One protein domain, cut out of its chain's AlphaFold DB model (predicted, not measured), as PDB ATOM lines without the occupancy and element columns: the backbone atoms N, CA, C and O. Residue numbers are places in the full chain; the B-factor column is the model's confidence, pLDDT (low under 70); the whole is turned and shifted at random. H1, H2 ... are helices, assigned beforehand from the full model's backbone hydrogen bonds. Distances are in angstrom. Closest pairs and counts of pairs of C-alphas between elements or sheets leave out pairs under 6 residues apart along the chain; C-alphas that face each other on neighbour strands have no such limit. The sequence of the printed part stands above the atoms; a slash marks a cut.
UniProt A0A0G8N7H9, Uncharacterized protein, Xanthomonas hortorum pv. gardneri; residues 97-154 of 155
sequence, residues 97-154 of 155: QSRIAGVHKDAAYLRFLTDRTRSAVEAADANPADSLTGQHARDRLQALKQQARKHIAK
ATOM      1  N   GLN A  97      95.902  97.868  95.664       57.84
ATOM      2  CA  GLN A  97      97.003  96.929  95.514       57.84
ATOM      3  C   GLN A  97      97.679  96.976  94.131       57.84
ATOM      4  O   GLN A  97      98.904  96.941  94.060       57.84
ATOM      5  N   SER A  98      96.929  97.150  93.035       60.19
ATOM      6  CA  SER A  98      97.521  97.356  91.705       60.19
ATOM      7  C   SER A  98      98.191  98.726  91.580       60.19
ATOM      8  O   SER A  98      99.179  98.854  90.863       60.19
ATOM      9  N   ARG A  99      97.705  99.743  92.309       62.47
ATOM     10  CA  ARG A  99      98.380 101.051  92.398       62.47
ATOM     11  C   ARG A  99      99.717 100.957  93.134       62.47
ATOM     12  O   ARG A  99     100.712 101.445  92.616       62.47
ATOM     13  N   ILE A 100      99.758 100.288  94.287       70.69
ATOM     14  CA  ILE A 100     101.003 100.070  95.045       70.69
ATOM     15  C   ILE A 100     101.998  99.231  94.227       70.69
ATOM     16  O   ILE A 100     103.173  99.580  94.139       70.69
ATOM     17  N   ALA A 101     101.528  98.174  93.555       71.00
ATOM     18  CA  ALA A 101     102.368  97.374  92.665       71.00
ATOM     19  C   ALA A 101     102.940  98.195  91.492       71.00
ATOM     20  O   ALA A 101     104.093  97.988  91.118       71.00
ATOM     21  N   GLY A 102     102.165  99.135  90.937       69.94
ATOM     22  CA  GLY A 102     102.646 100.095  89.938       69.94
ATOM     23  C   GLY A 102     103.778 100.969  90.478       69.94
ATOM     24  O   GLY A 102     104.849 101.006  89.886       69.94
ATOM     25  N   VAL A 103     103.602 101.550  91.669       79.44
ATOM     26  CA  VAL A 103     104.619 102.400  92.316       79.44
ATOM     27  C   VAL A 103     105.944 101.657  92.533       79.44
ATOM     28  O   VAL A 103     107.009 102.217  92.286       79.44
ATOM     29  N   HIS A 104     105.910 100.386  92.949       78.56
ATOM     30  CA  HIS A 104     107.137  99.595  93.106       78.56
ATOM     31  C   HIS A 104     107.834  99.302  91.773       78.56
ATOM     32  O   HIS A 104     109.063  99.345  91.710       78.56
ATOM     33  N   LYS A 105     107.069  99.026  90.709       84.50
ATOM     34  CA  LYS A 105     107.623  98.813  89.363       84.50
ATOM     35  C   LYS A 105     108.258 100.087  88.817       84.50
ATOM     36  O   LYS A 105     109.375 100.028  88.309       84.50
ATOM     37  N   ASP A 106     107.597 101.225  88.999       85.94
ATOM     38  CA  ASP A 106     108.107 102.527  88.570       85.94
ATOM     39  C   ASP A 106     109.389 102.887  89.330       85.94
ATOM     40  O   ASP A 106     110.380 103.289  88.725       85.94
ATOM     41  N   ALA A 107     109.428 102.649  90.646       89.69
ATOM     42  CA  ALA A 107     110.625 102.870  91.454       89.69
ATOM     43  C   ALA A 107     111.797 101.961  91.040       89.69
ATOM     44  O   ALA A 107     112.941 102.416  90.987       89.69
ATOM     45  N   ALA A 108     111.532 100.689  90.728       91.75
ATOM     46  CA  ALA A 108     112.554  99.766  90.240       91.75
ATOM     47  C   ALA A 108     113.097 100.195  88.868       91.75
ATOM     48  O   ALA A 108     114.308 100.177  88.651       91.75
ATOM     49  N   TYR A 109     112.216 100.633  87.966       91.19
ATOM     50  CA  TYR A 109     112.608 101.121  86.648       91.19
ATOM     51  C   TYR A 109     113.428 102.414  86.728       91.19
ATOM     52  O   TYR A 109     114.449 102.534  86.056       91.19
ATOM     53  N   LEU A 110     113.042 103.349  87.603       94.25
ATOM     54  CA  LEU A 110     113.812 104.570  87.838       94.25
ATOM     55  C   LEU A 110     115.216 104.264  88.359       94.25
ATOM     56  O   LEU A 110     116.173 104.823  87.837       94.25
ATOM     57  N   ARG A 111     115.355 103.337  89.317       93.38
ATOM     58  CA  ARG A 111     116.675 102.898  89.805       93.38
ATOM     59  C   ARG A 111     117.524 102.296  88.688       93.38
ATOM     60  O   ARG A 111     118.676 102.678  88.515       93.38
ATOM     61  N   PHE A 112     116.933 101.413  87.885       94.69
ATOM     62  CA  PHE A 112     117.609 100.834  86.728       94.69
ATOM     63  C   PHE A 112     118.104 101.911  85.750       94.69
ATOM     64  O   PHE A 112     119.249 101.851  85.300       94.69
ATOM     65  N   LEU A 113     117.269 102.910  85.443       95.00
ATOM     66  CA  LEU A 113     117.655 104.018  84.573       95.00
ATOM     67  C   LEU A 113     118.771 104.862  85.188       95.00
ATOM     68  O   LEU A 113     119.725 105.180  84.482       95.00
ATOM     69  N   THR A 114     118.693 105.206  86.475       94.69
ATOM     70  CA  THR A 114     119.730 106.020  87.124       94.69
ATOM     71  C   THR A 114     121.070 105.301  87.154       94.69
ATOM     72  O   THR A 114     122.085 105.919  86.842       94.69
ATOM     73  N   ASP A 115     121.075 103.999  87.447       95.44
ATOM     74  CA  ASP A 115     122.299 103.198  87.492       95.44
ATOM     75  C   ASP A 115     122.906 103.061  86.093       95.44
ATOM     76  O   ASP A 115     124.096 103.306  85.902       95.44
ATOM     77  N   ARG A 116     122.082 102.769  85.076       94.25
ATOM     78  CA  ARG A 116     122.542 102.697  83.681       94.25
ATOM     79  C   ARG A 116     123.076 104.024  83.167       94.25
ATOM     80  O   ARG A 116     124.098 104.027  82.489       94.25
ATOM     81  N   THR A 117     122.403 105.126  83.484       94.00
ATOM     82  CA  THR A 117     122.849 106.460  83.071       94.00
ATOM     83  C   THR A 117     124.168 106.808  83.746       94.00
ATOM     84  O   THR A 117     125.084 107.257  83.068       94.00
ATOM     85  N   ARG A 118     124.307 106.533  85.051       93.19
ATOM     86  CA  ARG A 118     125.555 106.769  85.782       93.19
ATOM     87  C   ARG A 118     126.715 105.982  85.180       93.19
ATOM     88  O   ARG A 118     127.714 106.589  84.819       93.19
ATOM     89  N   SER A 119     126.556 104.673  84.984       89.94
ATOM     90  CA  SER A 119     127.613 103.850  84.383       89.94
ATOM     91  C   SER A 119     127.952 104.271  82.951       89.94
ATOM     92  O   SER A 119     129.104 104.171  82.543       89.94
ATOM     93  N   ALA A 120     126.969 104.736  82.172       87.94
ATOM     94  CA  ALA A 120     127.217 105.238  80.821       87.94
ATOM     95  C   ALA A 120     128.018 106.549  80.830       87.94
ATOM     96  O   ALA A 120     128.901 106.713  79.996       87.94
ATOM     97  N   VAL A 121     127.728 107.453  81.773       89.00
ATOM     98  CA  VAL A 121     128.486 108.701  81.955       89.00
ATOM     99  C   VAL A 121     129.908 108.401  82.419       89.00
ATOM    100  O   VAL A 121     130.843 108.861  81.783       89.00
ATOM    101  N   GLU A 122     130.089 107.547  83.430       89.38
ATOM    102  CA  GLU A 122     131.422 107.137  83.903       89.38
ATOM    103  C   GLU A 122     132.261 106.498  82.783       89.38
ATOM    104  O   GLU A 122     133.448 106.785  82.649       89.38
ATOM    105  N   ALA A 123     131.647 105.660  81.938       84.75
ATOM    106  CA  ALA A 123     132.322 105.067  80.786       84.75
ATOM    107  C   ALA A 123     132.680 106.105  79.708       84.75
ATOM    108  O   ALA A 123     133.747 106.010  79.102       84.75
ATOM    109  N   ALA A 124     131.812 107.092  79.475       83.50
ATOM    110  CA  ALA A 124     132.074 108.177  78.533       83.50
ATOM    111  C   ALA A 124     133.184 109.114  79.034       83.50
ATOM    112  O   ALA A 124     134.042 109.506  78.248       83.50
ATOM    113  N   ASP A 125     133.213 109.416  80.333       83.12
ATOM    114  CA  ASP A 125     134.263 110.223  80.962       83.12
ATOM    115  C   ASP A 125     135.617 109.499  80.930       83.12
ATOM    116  O   ASP A 125     136.652 110.118  80.679       83.12
ATOM    117  N   ALA A 126     135.619 108.176  81.133       85.31
ATOM    118  CA  ALA A 126     136.822 107.352  81.051       85.31
ATOM    119  C   ALA A 126     137.361 107.210  79.618       85.31
ATOM    120  O   ALA A 126     138.569 107.045  79.440       85.31
ATOM    121  N   ASN A 127     136.494 107.264  78.599       79.88
ATOM    122  CA  ASN A 127     136.906 107.151  77.201       79.88
ATOM    123  C   ASN A 127     136.121 108.104  76.270       79.88
ATOM    124  O   ASN A 127     135.254 107.671  75.504       79.88
ATOM    125  N   PRO A 128     136.447 109.413  76.270       72.88
ATOM    126  CA  PRO A 128     135.678 110.427  75.538       72.88
ATOM    127  C   PRO A 128     135.642 110.211  74.017       72.88
ATOM    128  O   PRO A 128     134.703 110.642  73.344       72.88
ATOM    129  N   ALA A 129     136.651 109.518  73.478       68.44
ATOM    130  CA  ALA A 129     136.791 109.203  72.058       68.44
ATOM    131  C   ALA A 129     135.741 108.201  71.533       68.44
ATOM    132  O   ALA A 129     135.529 108.131  70.324       68.44
ATOM    133  N   ASP A 130     135.051 107.469  72.415       70.56
ATOM    134  CA  ASP A 130     133.983 106.530  72.037       70.56
ATOM    135  C   ASP A 130     132.642 107.225  71.725       70.56
ATOM    136  O   ASP A 130     131.679 106.583  71.289       70.56
ATOM    137  N   SER A 131     132.567 108.549  71.901       75.81
ATOM    138  CA  SER A 131     131.399 109.347  71.532       75.81
ATOM    139  C   SER A 131     131.236 109.406  70.009       75.81
ATOM    140  O   SER A 131     132.006 110.046  69.295       75.81
ATOM    141  N   LEU A 132     130.200 108.747  69.489       80.19
ATOM    142  CA  LEU A 132     129.912 108.724  68.054       80.19
ATOM    143  C   LEU A 132     129.122 109.961  67.624       80.19
ATOM    144  O   LEU A 132     128.139 110.346  68.259       80.19
ATOM    145  N   THR A 133     129.471 110.525  66.467       86.31
ATOM    146  CA  THR A 133     128.594 111.493  65.799       86.31
ATOM    147  C   THR A 133     127.311 110.805  65.328       86.31
ATOM    148  O   THR A 133     127.278 109.594  65.076       86.31
ATOM    149  N   GLY A 134     126.234 111.578  65.156       85.50
ATOM    150  CA  GLY A 134     124.937 111.034  64.739       85.50
ATOM    151  C   GLY A 134     124.988 110.241  63.425       85.50
ATOM    152  O   GLY A 134     124.229 109.287  63.264       85.50
ATOM    153  N   GLN A 135     125.898 110.587  62.507       87.31
ATOM    154  CA  GLN A 135     126.078 109.858  61.253       87.31
ATOM    155  C   GLN A 135     126.821 108.529  61.463       87.31
ATOM    156  O   GLN A 135     126.313 107.484  61.062       87.31
ATOM    157  N   HIS A 136     127.933 108.528  62.205       87.06
ATOM    158  CA  HIS A 136     128.670 107.296  62.514       87.06
ATOM    159  C   HIS A 136     127.850 106.293  63.337       87.06
ATOM    160  O   HIS A 136     127.958 105.083  63.132       87.06
ATOM    161  N   ALA A 137     126.982 106.773  64.231       88.19
ATOM    162  CA  ALA A 137     126.055 105.917  64.966       88.19
ATOM    163  C   ALA A 137     125.071 105.187  64.031       88.19
ATOM    164  O   ALA A 137     124.813 103.995  64.213       88.19
ATOM    165  N   ARG A 138     124.546 105.876  63.004       90.56
ATOM    166  CA  ARG A 138     123.638 105.280  62.007       90.56
ATOM    167  C   ARG A 138     124.344 104.214  61.180       90.56
ATOM    168  O   ARG A 138     123.796 103.122  61.030       90.56
ATOM    169  N   ASP A 139     125.551 104.507  60.709       92.56
ATOM    170  CA  ASP A 139     126.333 103.586  59.881       92.56
ATOM    171  C   ASP A 139     126.690 102.313  60.668       92.56
ATOM    172  O   ASP A 139     126.469 101.191  60.199       92.56
ATOM    173  N   ARG A 140     127.117 102.466  61.931       89.19
ATOM    174  CA  ARG A 140     127.394 101.341  62.839       89.19
ATOM    175  C   ARG A 140     126.149 100.491  63.097       89.19
ATOM    176  O   ARG A 140     126.219  99.262  63.086       89.19
ATOM    177  N   LEU A 141     124.991 101.122  63.290       92.25
ATOM    178  CA  LEU A 141     123.731 100.421  63.540       92.25
ATOM    179  C   LEU A 141     123.221  99.679  62.292       92.25
ATOM    180  O   LEU A 141     122.656  98.589  62.413       92.25
ATOM    181  N   GLN A 142     123.446 100.218  61.090       92.75
ATOM    182  CA  GLN A 142     123.164  99.512  59.837       92.75
ATOM    183  C   GLN A 142     124.064  98.284  59.657       92.75
ATOM    184  O   GLN A 142     123.553  97.212  59.323       92.75
ATOM    185  N   ALA A 143     125.361  98.401  59.949       91.44
ATOM    186  CA  ALA A 143     126.293  97.277  59.891       91.44
ATOM    187  C   ALA A 143     125.885  96.139  60.847       91.44
ATOM    188  O   ALA A 143     125.805  94.980  60.433       91.44
ATOM    189  N   LEU A 144     125.516  96.467  62.093       92.56
ATOM    190  CA  LEU A 144     125.021  95.489  63.073       92.56
ATOM    191  C   LEU A 144     123.733  94.795  62.606       92.56
ATOM    192  O   LEU A 144     123.604  93.575  62.717       92.56
ATOM    193  N   LYS A 145     122.787  95.542  62.022       92.19
ATOM    194  CA  LYS A 145     121.558  94.965  61.451       92.19
ATOM    195  C   LYS A 145     121.854  93.985  60.317       92.19
ATOM    196  O   LYS A 145     121.205  92.944  60.225       92.19
ATOM    197  N   GLN A 146     122.814  94.300  59.449       91.19
ATOM    198  CA  GLN A 146     123.211  93.409  58.357       91.19
ATOM    199  C   GLN A 146     123.878  92.132  58.881       91.19
ATOM    200  O   GLN A 146     123.590  91.050  58.372       91.19
ATOM    201  N   GLN A 147     124.710  92.229  59.921       89.75
ATOM    202  CA  GLN A 147     125.312  91.065  60.580       89.75
ATOM    203  C   GLN A 147     124.253  90.167  61.234       89.75
ATOM    204  O   GLN A 147     124.257  88.958  61.004       89.75
ATOM    205  N   ALA A 148     123.297  90.751  61.963       88.38
ATOM    206  CA  ALA A 148     122.201  90.004  62.580       88.38
ATOM    207  C   ALA A 148     121.342  89.268  61.536       88.38
ATOM    208  O   ALA A 148     121.018  88.096  61.712       88.38
ATOM    209  N   ARG A 149     121.033  89.917  60.405       87.50
ATOM    210  CA  ARG A 149     120.302  89.289  59.288       87.50
ATOM    211  C   ARG A 149     121.062  88.115  58.674       87.50
ATOM    212  O   ARG A 149     120.453  87.089  58.397       87.50
ATOM    213  N   LYS A 150     122.380  88.247  58.491       86.12
ATOM    214  CA  LYS A 150     123.234  87.157  57.989       86.12
ATOM    215  C   LYS A 150     123.299  85.980  58.965       86.12
ATOM    216  O   LYS A 150     123.330  84.843  58.517       86.12
ATOM    217  N   HIS A 151     123.303  86.245  60.271       81.19
ATOM    218  CA  HIS A 151     123.295  85.197  61.293       81.19
ATOM    219  C   HIS A 151     121.964  84.432  61.310       81.19
ATOM    220  O   HIS A 151     121.962  83.208  61.338       81.19
ATOM    221  N   ILE A 152     120.836  85.145  61.223       77.62
ATOM    222  CA  ILE A 152     119.498  84.536  61.173       77.62
ATOM    223  C   ILE A 152     119.308  83.721  59.889       77.62
ATOM    224  O   ILE A 152     118.768  82.633  59.949       77.62
ATOM    225  N   ALA A 153     119.795  84.199  58.741       72.12
ATOM    226  CA  ALA A 153     119.683  83.482  57.466       72.12
ATOM    227  C   ALA A 153     120.599  82.244  57.346       72.12
ATOM    228  O   ALA A 153     120.479  81.490  56.385       72.12
ATOM    229  N   LYS A 154     121.547  82.069  58.275       65.50
ATOM    230  CA  LYS A 154     122.471  80.926  58.333       65.50
ATOM    231  C   LYS A 154     122.033  79.866  59.357       65.50
ATOM    232  O   LYS A 154     122.678  78.825  59.444       65.50
TER     233      LYS A 154
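What this domain is: This is residues 97 to 154 of the 155 residues of an uncharacterized protein of Xanthomonas hortorum pv. gardneri (UniProt A0A0G8N7H9). From its first residue, the printed part is one long helix, H1, then a turn of the chain and a shorter helix, H2, the two making an open L with no contact between its arms. The 58 printed residues hold two named helices, H1 then H2, and no named strand; the class is all helix. The whole is extended, with a radius of gyration of the C-alphas of 18.0 A, and flat, spanning 46 by 36 by 18 A.

How they stand to each other: Look at H1, residues 97 to 126, and H2, residues 134 to 152: they are apart, with no C-alpha of the one within 8 A of the other. Residues 97 to 131, 133 to 139 and 141 to 154 stand free. In both helices every O i to N i+4 pair is within hydrogen-bond range.

Where its parts are: Find C-alpha 97 at (97.003, 96.929, 95.514); from there H1 runs 43.6 A to C-alpha 126 at (136.822, 107.352, 81.051). H2 runs 27.3 A from Gly 134 to C-alpha 152 at (119.498, 84.536, 61.173).

The domain as a whole: The C-alphas of Gln 97 and Lys 154, 47.8 A apart, are the two farthest apart. The printed part has no cut, and the link from H1 to H2, 7 residues, is short. Look for pLDDT under 70 at residues 97 to 99, 102, 129 and 154.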